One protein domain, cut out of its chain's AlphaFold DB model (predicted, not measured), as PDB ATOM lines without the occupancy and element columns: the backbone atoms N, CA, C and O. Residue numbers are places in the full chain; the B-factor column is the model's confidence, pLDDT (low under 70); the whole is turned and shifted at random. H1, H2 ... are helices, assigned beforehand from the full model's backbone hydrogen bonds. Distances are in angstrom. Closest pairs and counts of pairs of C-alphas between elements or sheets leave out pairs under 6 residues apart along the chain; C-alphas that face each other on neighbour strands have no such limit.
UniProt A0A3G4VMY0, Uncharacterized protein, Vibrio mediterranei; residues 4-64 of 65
ATOM      1  N   LEU A   4     132.659 -87.156 188.709       84.12
ATOM      2  CA  LEU A   4     133.367 -88.377 189.112       84.12
ATOM      3  C   LEU A   4     133.896 -89.203 187.927       84.12
ATOM      4  O   LEU A   4     134.979 -89.788 188.016       84.12
ATOM      5  N   LEU A   5     133.165 -89.252 186.808       84.75
ATOM      6  CA  LEU A   5     133.617 -89.948 185.600       84.75
ATOM      7  C   LEU A   5     134.779 -89.194 184.948       84.75
ATOM      8  O   LEU A   5     135.765 -89.808 184.548       84.75
ATOM      9  N   LEU A   6     134.696 -87.863 184.912       86.50
ATOM     10  CA  LEU A   6     135.739 -86.985 184.377       86.50
ATOM     11  C   LEU A   6     137.049 -87.090 185.170       86.50
ATOM     12  O   LEU A   6     138.116 -87.245 184.572       86.50
ATOM     13  N   THR A   7     136.983 -87.077 186.504       85.69
ATOM     14  CA  THR A   7     138.171 -87.240 187.360       85.69
ATOM     15  C   THR A   7     138.791 -88.627 187.232       85.69
ATOM     16  O   THR A   7     140.015 -88.751 187.196       85.69
ATOM     17  N   SER A   8     137.964 -89.669 187.111       86.88
ATOM     18  CA  SER A   8     138.440 -91.048 186.940       86.88
ATOM     19  C   SER A   8     139.157 -91.231 185.602       86.88
ATOM     20  O   SER A   8     140.229 -91.829 185.554       86.88
ATOM     21  N   LEU A   9     138.618 -90.650 184.526       87.56
ATOM     22  CA  LEU A   9     139.254 -90.628 183.205       87.56
ATOM     23  C   LEU A   9     140.594 -89.884 183.218       87.56
ATOM     24  O   LEU A   9     141.572 -90.392 182.667       87.56
ATOM     25  N   LEU A  10     140.671 -88.724 183.881       86.38
ATOM     26  CA  LEU A  10     141.928 -87.983 184.024       86.38
ATOM     27  C   LEU A  10     142.986 -88.789 184.790       86.38
ATOM     28  O   LEU A  10     144.142 -88.842 184.369       86.38
ATOM     29  N   ALA A  11     142.596 -89.436 185.891       87.94
ATOM     30  CA  ALA A  11     143.501 -90.260 186.689       87.94
ATOM     31  C   ALA A  11     144.029 -91.459 185.888       87.94
ATOM     32  O   ALA A  11     145.226 -91.753 185.921       87.94
ATOM     33  N   LEU A  12     143.160 -92.116 185.115       91.50
ATOM     34  CA  LEU A  12     143.523 -93.274 184.300       91.50
ATOM     35  C   LEU A  12     144.465 -92.887 183.151       91.50
ATOM     36  O   LEU A  12     145.449 -93.580 182.896       91.50
ATOM     37  N   MET A  13     144.221 -91.736 182.518       89.44
ATOM     38  CA  MET A  13     145.110 -91.148 181.509       89.44
ATOM     39  C   MET A  13     146.479 -90.789 182.099       89.44
ATOM     40  O   MET A  13     147.510 -91.157 181.536       89.44
ATOM     41  N   GLY A  14     146.509 -90.132 183.262       86.69
ATOM     42  CA  GLY A  14     147.756 -89.803 183.960       86.69
ATOM     43  C   GLY A  14     148.558 -91.052 184.341       86.69
ATOM     44  O   GLY A  14     149.780 -91.099 184.160       86.69
ATOM     45  N   PHE A  15     147.873 -92.103 184.791       89.31
ATOM     46  CA  PHE A  15     148.493 -93.383 185.117       89.31
ATOM     47  C   PHE A  15     149.051 -94.086 183.874       89.31
ATOM     48  O   PHE A  15     150.198 -94.534 183.887       89.31
ATOM     49  N   ALA A  16     148.291 -94.119 182.775       90.38
ATOM     50  CA  ALA A  16     148.724 -94.707 181.510       90.38
ATOM     51  C   ALA A  16     149.967 -94.003 180.937       90.38
ATOM     52  O   ALA A  16     150.922 -94.665 180.527       90.38
ATOM     53  N   ILE A  17     149.997 -92.666 180.970       87.75
ATOM     54  CA  ILE A  17     151.158 -91.870 180.547       87.75
ATOM     55  C   ILE A  17     152.377 -92.189 181.421       87.75
ATOM     56  O   ILE A  17     153.475 -92.411 180.905       87.75
ATOM     57  N   THR A  18     152.189 -92.269 182.741       87.38
ATOM     58  CA  THR A  18     153.262 -92.607 183.688       87.38
ATOM     59  C   THR A  18     153.822 -94.007 183.425       87.38
ATOM     60  O   THR A  18     155.040 -94.186 183.372       87.38
ATOM     61  N   LEU A  19     152.953 -94.991 183.179       87.62
ATOM     62  CA  LEU A  19     153.332 -96.358 182.813       87.62
ATOM     63  C   LEU A  19     154.130 -96.403 181.510       87.62
ATOM     64  O   LEU A  19     155.194 -97.022 181.463       87.62
ATOM     65  N   LEU A  20     153.663 -95.713 180.467       86.94
ATOM     66  CA  LEU A  20     154.374 -95.617 179.191       86.94
ATOM     67  C   LEU A  20     155.769 -95.009 179.376       86.94
ATOM     68  O   LEU A  20     156.758 -95.573 178.896       86.94
ATOM     69  N   ARG A  21     155.878 -93.908 180.130       83.31
ATOM     70  CA  ARG A  21     157.159 -93.252 180.441       83.31
ATOM     71  C   ARG A  21     158.084 -94.186 181.225       83.31
ATOM     72  O   ARG A  21     159.266 -94.288 180.899       83.31
ATOM     73  N   HIS A  22     157.550 -94.936 182.190       85.25
ATOM     74  CA  HIS A  22     158.313 -95.914 182.968       85.25
ATOM     75  C   HIS A  22     158.827 -97.072 182.097       85.25
ATOM     76  O   HIS A  22     159.981 -97.494 182.237       85.25
ATOM     77  N   ILE A  23     158.005 -97.603 181.190       86.69
ATOM     78  CA  ILE A  23     158.408 -98.687 180.284       86.69
ATOM     79  C   ILE A  23     159.517 -98.204 179.342       86.69
ATOM     80  O   ILE A  23     160.523 -98.899 179.170       86.69
ATOM     81  N   LEU A  24     159.381 -97.000 178.776       84.12
ATOM     82  CA  LEU A  24     160.397 -96.393 177.913       84.12
ATOM     83  C   LEU A  24     161.718 -96.172 178.654       84.12
ATOM     84  O   LEU A  24     162.769 -96.572 178.147       84.12
ATOM     85  N   PHE A  25     161.664 -95.627 179.872       83.31
ATOM     86  CA  PHE A  25     162.839 -95.435 180.720       83.31
ATOM     87  C   PHE A  25     163.546 -96.765 181.000       83.31
ATOM     88  O   PHE A  25     164.740 -96.906 180.740       83.31
ATOM     89  N   LYS A  26     162.799 -97.792 181.430       84.06
ATOM     90  CA  LYS A  26     163.350 -99.128 181.700       84.06
ATOM     91  C   LYS A  26     164.009 -99.726 180.454       84.06
ATOM     92  O   LYS A  26     165.085-100.314 180.554       84.06
ATOM     93  N   ARG A  27     163.401 -99.546 179.276       86.19
ATOM     94  CA  ARG A  27     163.932-100.044 177.998       86.19
ATOM     95  C   ARG A  27     165.229 -99.344 177.605       86.19
ATOM     96  O   ARG A  27     166.171-100.009 177.174       86.19
ATOM     97  N   GLN A  28     165.297 -98.025 177.753       83.56
ATOM     98  CA  GLN A  28     166.523 -97.279 177.482       83.56
ATOM     99  C   GLN A  28     167.628 -97.640 178.492       83.56
ATOM    100  O   GLN A  28     168.776 -97.818 178.095       83.56
ATOM    101  N   LEU A  29     167.291 -97.834 179.770       84.12
ATOM    102  CA  LEU A  29     168.248 -98.198 180.823       84.12
ATOM    103  C   LEU A  29     168.838 -99.594 180.583       84.12
ATOM    104  O   LEU A  29     170.031 -99.824 180.773       84.12
ATOM    105  N   TRP A  30     168.026-100.514 180.062       84.94
ATOM    106  CA  TRP A  30     168.494-101.827 179.623       84.94
ATOM    107  C   TRP A  30     169.490-101.741 178.458       84.94
ATOM    108  O   TRP A  30     170.532-102.397 178.488       84.94
ATOM    109  N   LYS A  31     169.214-100.888 177.459       84.06
ATOM    110  CA  LYS A  31     170.142-100.629 176.344       84.06
ATOM    111  C   LYS A  31     171.451-100.004 176.829       84.06
ATOM    112  O   LYS A  31     172.516-100.445 176.408       84.06
ATOM    113  N   LEU A  32     171.370 -99.032 177.739       84.88
ATOM    114  CA  LEU A  32     172.527 -98.392 178.367       84.88
ATOM    115  C   LEU A  32     173.414 -99.432 179.063       84.88
ATOM    116  O   LEU A  32     174.617 -99.488 178.823       84.88
ATOM    117  N   LYS A  33     172.807-100.312 179.868       84.31
ATOM    118  CA  LYS A  33     173.517-101.388 180.568       84.31
ATOM    119  C   LYS A  33     174.227-102.337 179.597       84.31
ATOM    120  O   LYS A  33     175.378-102.687 179.835       84.31
ATOM    121  N   GLN A  34     173.574-102.732 178.502       85.44
ATOM    122  CA  GLN A  34     174.199-103.580 177.480       85.44
ATOM    123  C   GLN A  34     175.351-102.877 176.754       85.44
ATOM    124  O   GLN A  34     176.392-103.492 176.532       85.44
ATOM    125  N   ALA A  35     175.190-101.596 176.412       82.88
ATOM    126  CA  ALA A  35     176.236-100.808 175.768       82.88
ATOM    127  C   ALA A  35     177.466-100.653 176.676       82.88
ATOM    128  O   ALA A  35     178.595-100.800 176.212       82.88
ATOM    129  N   LEU A  36     177.248-100.428 177.975       82.69
ATOM    130  CA  LEU A  36     178.314-100.377 178.975       82.69
ATOM    131  C   LEU A  36     179.014-101.725 179.148       82.69
ATOM    132  O   LEU A  36     180.234-101.767 179.238       82.69
ATOM    133  N   LEU A  37     178.261-102.829 179.167       84.06
ATOM    134  CA  LEU A  37     178.827-104.177 179.258       84.06
ATOM    135  C   LEU A  37     179.707-104.518 178.051       84.06
ATOM    136  O   LEU A  37     180.820-104.997 178.254       84.06
ATOM    137  N   ARG A  38     179.252-104.222 176.823       83.69
ATOM    138  CA  ARG A  38     180.072-104.405 175.611       83.69
ATOM    139  C   ARG A  38     181.324-103.547 175.646       83.69
ATOM    140  O   ARG A  38     182.419-104.059 175.459       83.69
ATOM    141  N   HIS A  39     181.175-102.260 175.955       80.50
ATOM    142  CA  HIS A  39     182.315-101.353 175.972       80.50
ATOM    143  C   HIS A  39     183.342-101.741 177.047       80.50
ATOM    144  O   HIS A  39     184.543-101.694 176.784       80.50
ATOM    145  N   LYS A  40     182.878-102.210 178.214       79.94
ATOM    146  CA  LYS A  40     183.731-102.777 179.264       79.94
ATOM    147  C   LYS A  40     184.480-104.029 178.797       79.94
ATOM    148  O   LYS A  40     185.631-104.201 179.182       79.94
ATOM    149  N   GLN A  41     183.847-104.903 178.011       82.94
ATOM    150  CA  GLN A  41     184.504-106.095 177.461       82.94
ATOM    151  C   GLN A  41     185.556-105.756 176.397       82.94
ATOM    152  O   GLN A  41     186.595-106.401 176.370       82.94
ATOM    153  N   GLU A  42     185.304-104.758 175.549       82.12
ATOM    154  CA  GLU A  42     186.197-104.401 174.434       82.12
ATOM    155  C   GLU A  42     187.372-103.508 174.854       82.12
ATOM    156  O   GLU A  42     188.478-103.665 174.347       82.12
ATOM    157  N   HIS A  43     187.150-102.566 175.777       76.88
ATOM    158  CA  HIS A  43     188.126-101.520 176.109       76.88
ATOM    159  C   HIS A  43     188.470-101.425 177.603       76.88
ATOM    160  O   HIS A  43     189.291-100.591 177.981       76.88
ATOM    161  N   GLY A  44     187.864-102.251 178.460       74.25
ATOM    162  CA  GLY A  44     187.996-102.132 179.912       74.25
ATOM    163  C   GLY A  44     187.143-101.004 180.506       74.25
ATOM    164  O   GLY A  44     186.263-100.435 179.858       74.25
ATOM    165  N   ILE A  45     187.359-100.700 181.786       72.69
ATOM    166  CA  ILE A  45     186.665 -99.603 182.476       72.69
ATOM    167  C   ILE A  45     187.494 -98.330 182.286       72.69
ATOM    168  O   ILE A  45     188.456 -98.119 183.016       72.69
ATOM    169  N   ASN A  46     187.108 -97.497 181.319       78.44
ATOM    170  CA  ASN A  46     187.798 -96.242 181.001       78.44
ATOM    171  C   ASN A  46     186.899 -95.019 181.213       78.44
ATOM    172  O   ASN A  46     185.677 -95.124 181.291       78.44
ATOM    173  N   GLU A  47     187.501 -93.835 181.230       78.12
ATOM    174  CA  GLU A  47     186.813 -92.550 181.423       78.12
ATOM    175  C   GLU A  47     185.734 -92.280 180.354       78.12
ATOM    176  O   GLU A  47     184.649 -91.789 180.658       78.12
ATOM    177  N   ALA A  48     185.953 -92.748 179.119       74.69
ATOM    178  CA  ALA A  48     184.964 -92.694 178.038       74.69
ATOM    179  C   ALA A  48     183.682 -93.505 178.331       74.69
ATOM    180  O   ALA A  48     182.596 -93.139 177.882       74.69
ATOM    181  N   LEU A  49     183.785 -94.593 179.104       75.44
ATOM    182  CA  LEU A  49     182.639 -95.384 179.564       75.44
ATOM    183  C   LEU A  49     181.783 -94.561 180.536       75.44
ATOM    184  O   LEU A  49     180.552 -94.557 180.442       75.44
ATOM    185  N   TRP A  50     182.455 -93.859 181.452       75.12
ATOM    186  CA  TRP A  50     181.829 -92.999 182.447       75.12
ATOM    187  C   TRP A  50     181.132 -91.809 181.792       75.12
ATOM    188  O   TRP A  50     179.974 -91.532 182.104       75.12
ATOM    189  N   ASP A  51     181.768 -91.179 180.807       82.00
ATOM    190  CA  ASP A  51     181.186 -90.044 180.092       82.00
ATOM    191  C   ASP A  51     179.955 -90.444 179.254       82.00
ATOM    192  O   ASP A  51     178.915 -89.774 179.280       82.00
ATOM    193  N   LYS A  52     179.997 -91.619 178.604       77.19
ATOM    194  CA  LYS A  52     178.834 -92.207 177.910       77.19
ATOM    195  C   LYS A  52     177.677 -92.488 178.864       77.19
ATOM    196  O   LYS A  52     176.525 -92.189 178.535       77.19
ATOM    197  N   PHE A  53     177.971 -93.063 180.032       80.75
ATOM    198  CA  PHE A  53     176.970 -93.311 181.067       80.75
ATOM    199  C   PHE A  53     176.336 -92.003 181.536       80.75
ATOM    200  O   PHE A  53     175.110 -91.892 181.563       80.75
ATOM    201  N   ASN A  54     177.158 -91.006 181.857       81.69
ATOM    202  CA  ASN A  54     176.699 -89.747 182.421       81.69
ATOM    203  C   ASN A  54     175.865 -88.956 181.401       81.69
ATOM    204  O   ASN A  54     174.782 -88.476 181.725       81.69
ATOM    205  N   THR A  55     176.299 -88.912 180.140       81.69
ATOM    206  CA  THR A  55     175.576 -88.243 179.048       81.69
ATOM    207  C   THR A  55     174.203 -88.867 178.799       81.69
ATOM    208  O   THR A  55     173.196 -88.157 178.750       81.69
ATOM    209  N   GLN A  56     174.121 -90.197 178.687       79.12
ATOM    210  CA  GLN A  56     172.840 -90.865 178.440       79.12
ATOM    211  C   GLN A  56     171.918 -90.855 179.665       79.12
ATOM    212  O   GLN A  56     170.711 -90.666 179.513       79.12
ATOM    213  N   THR A  57     172.465 -90.972 180.876       79.62
ATOM    214  CA  THR A  57     171.685 -90.868 182.121       79.62
ATOM    215  C   THR A  57     171.140 -89.453 182.309       79.62
ATOM    216  O   THR A  57     169.979 -89.278 182.671       79.62
ATOM    217  N   LYS A  58     171.923 -88.420 181.976       81.19
ATOM    218  CA  LYS A  58     171.483 -87.018 182.013       81.19
ATOM    219  C   LYS A  58     170.396 -86.730 180.975       81.19
ATOM    220  O   LYS A  58     169.451 -86.003 181.275       81.19
ATOM    221  N   ALA A  59     170.484 -87.328 179.784       76.94
ATOM    222  CA  ALA A  59     169.432 -87.245 178.771       76.94
ATOM    223  C   ALA A  59     168.133 -87.940 179.222       76.94
ATOM    224  O   ALA A  59     167.052 -87.381 179.049       76.94
ATOM    225  N   MET A  60     168.229 -89.109 179.864       74.31
ATOM    226  CA  MET A  60     167.075 -89.797 180.457       74.31
ATOM    227  C   MET A  60     166.431 -89.005 181.596       74.31
ATOM    228  O   MET A  60     165.210 -88.921 181.666       74.31
ATOM    229  N   LEU A  61     167.240 -88.419 182.485       74.50
ATOM    230  CA  LEU A  61     166.757 -87.605 183.602       74.50
ATOM    231  C   LEU A  61     166.090 -86.316 183.113       74.50
ATOM    232  O   LEU A  61     165.048 -85.944 183.639       74.50
ATOM    233  N   ARG A  62     166.620 -85.675 182.062       72.31
ATOM    234  CA  ARG A  62     165.940 -84.554 181.382       72.31
ATOM    235  C   ARG A  62     164.640 -84.958 180.706       72.31
ATOM    236  O   ARG A  62     163.773 -84.119 180.544       72.31
ATOM    237  N   PHE A  63     164.507 -86.213 180.288       63.69
ATOM    238  CA  PHE A  63     163.236 -86.735 179.799       63.69
ATOM    239  C   PHE A  63     162.263 -87.050 180.944       63.69
ATOM    240  O   PHE A  63     161.129 -87.427 180.665       63.69
ATOM    241  N   TRP A  64     162.677 -86.949 182.213       60.44
ATOM    242  CA  TRP A  64     161.862 -87.211 183.405       60.44
ATOM    243  C   TRP A  64     161.450 -85.925 184.151       60.44
ATOM    244  O   TRP A  64     160.305 -85.846 184.602       60.44
TER     245      TRP A  64
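What this domain is: This is residues 4 to 64 of the 65 residues of an uncharacterized protein of Vibrio mediterranei (UniProt A0A3G4VMY0). One long helix, H1, makes the length of a thin rod, and a shorter helix, H2, folds back beside its later part as a helical hairpin. Residues 4 to 20 of H1 stick out free beyond the hairpin. The printed part has 61 residues with two named helices, H1 then H2, and no named strand; the class is all helix. It is extended, with a radius of gyration of the C-alphas of 17.1 A and spans of 58 by 17 by 8 A.

How they stand to each other: H1, residues 4 to 43, touches H2, residues 47 to 62, with its residues 25 to 40 alone. Their closest C-alphas, those of Leu 36 and Leu 49, are 6.6 A apart. They run opposite ways at a shallow tilt of 7 degrees. In H1 and H2 every O i to N i+4 pair is within hydrogen-bond range.

Where its parts are: H1 begins with C-alpha 4 at (133.367, -88.377, 189.112) and measures 57.8 A to C-alpha 43 at (188.126, -101.520, 176.109). H2 measures 22.4 A and ends with C-alpha 62 at (165.940, -84.554, 181.382).

The domain as a whole: The C-alphas of Leu 4 and His 43, the two farthest apart, are 57.8 A apart. The link from H1 to H2 is tight, with 3 residues. The printed part has no cut. Its mean pLDDT is 82.0, and residues 63 to 64 are under 70.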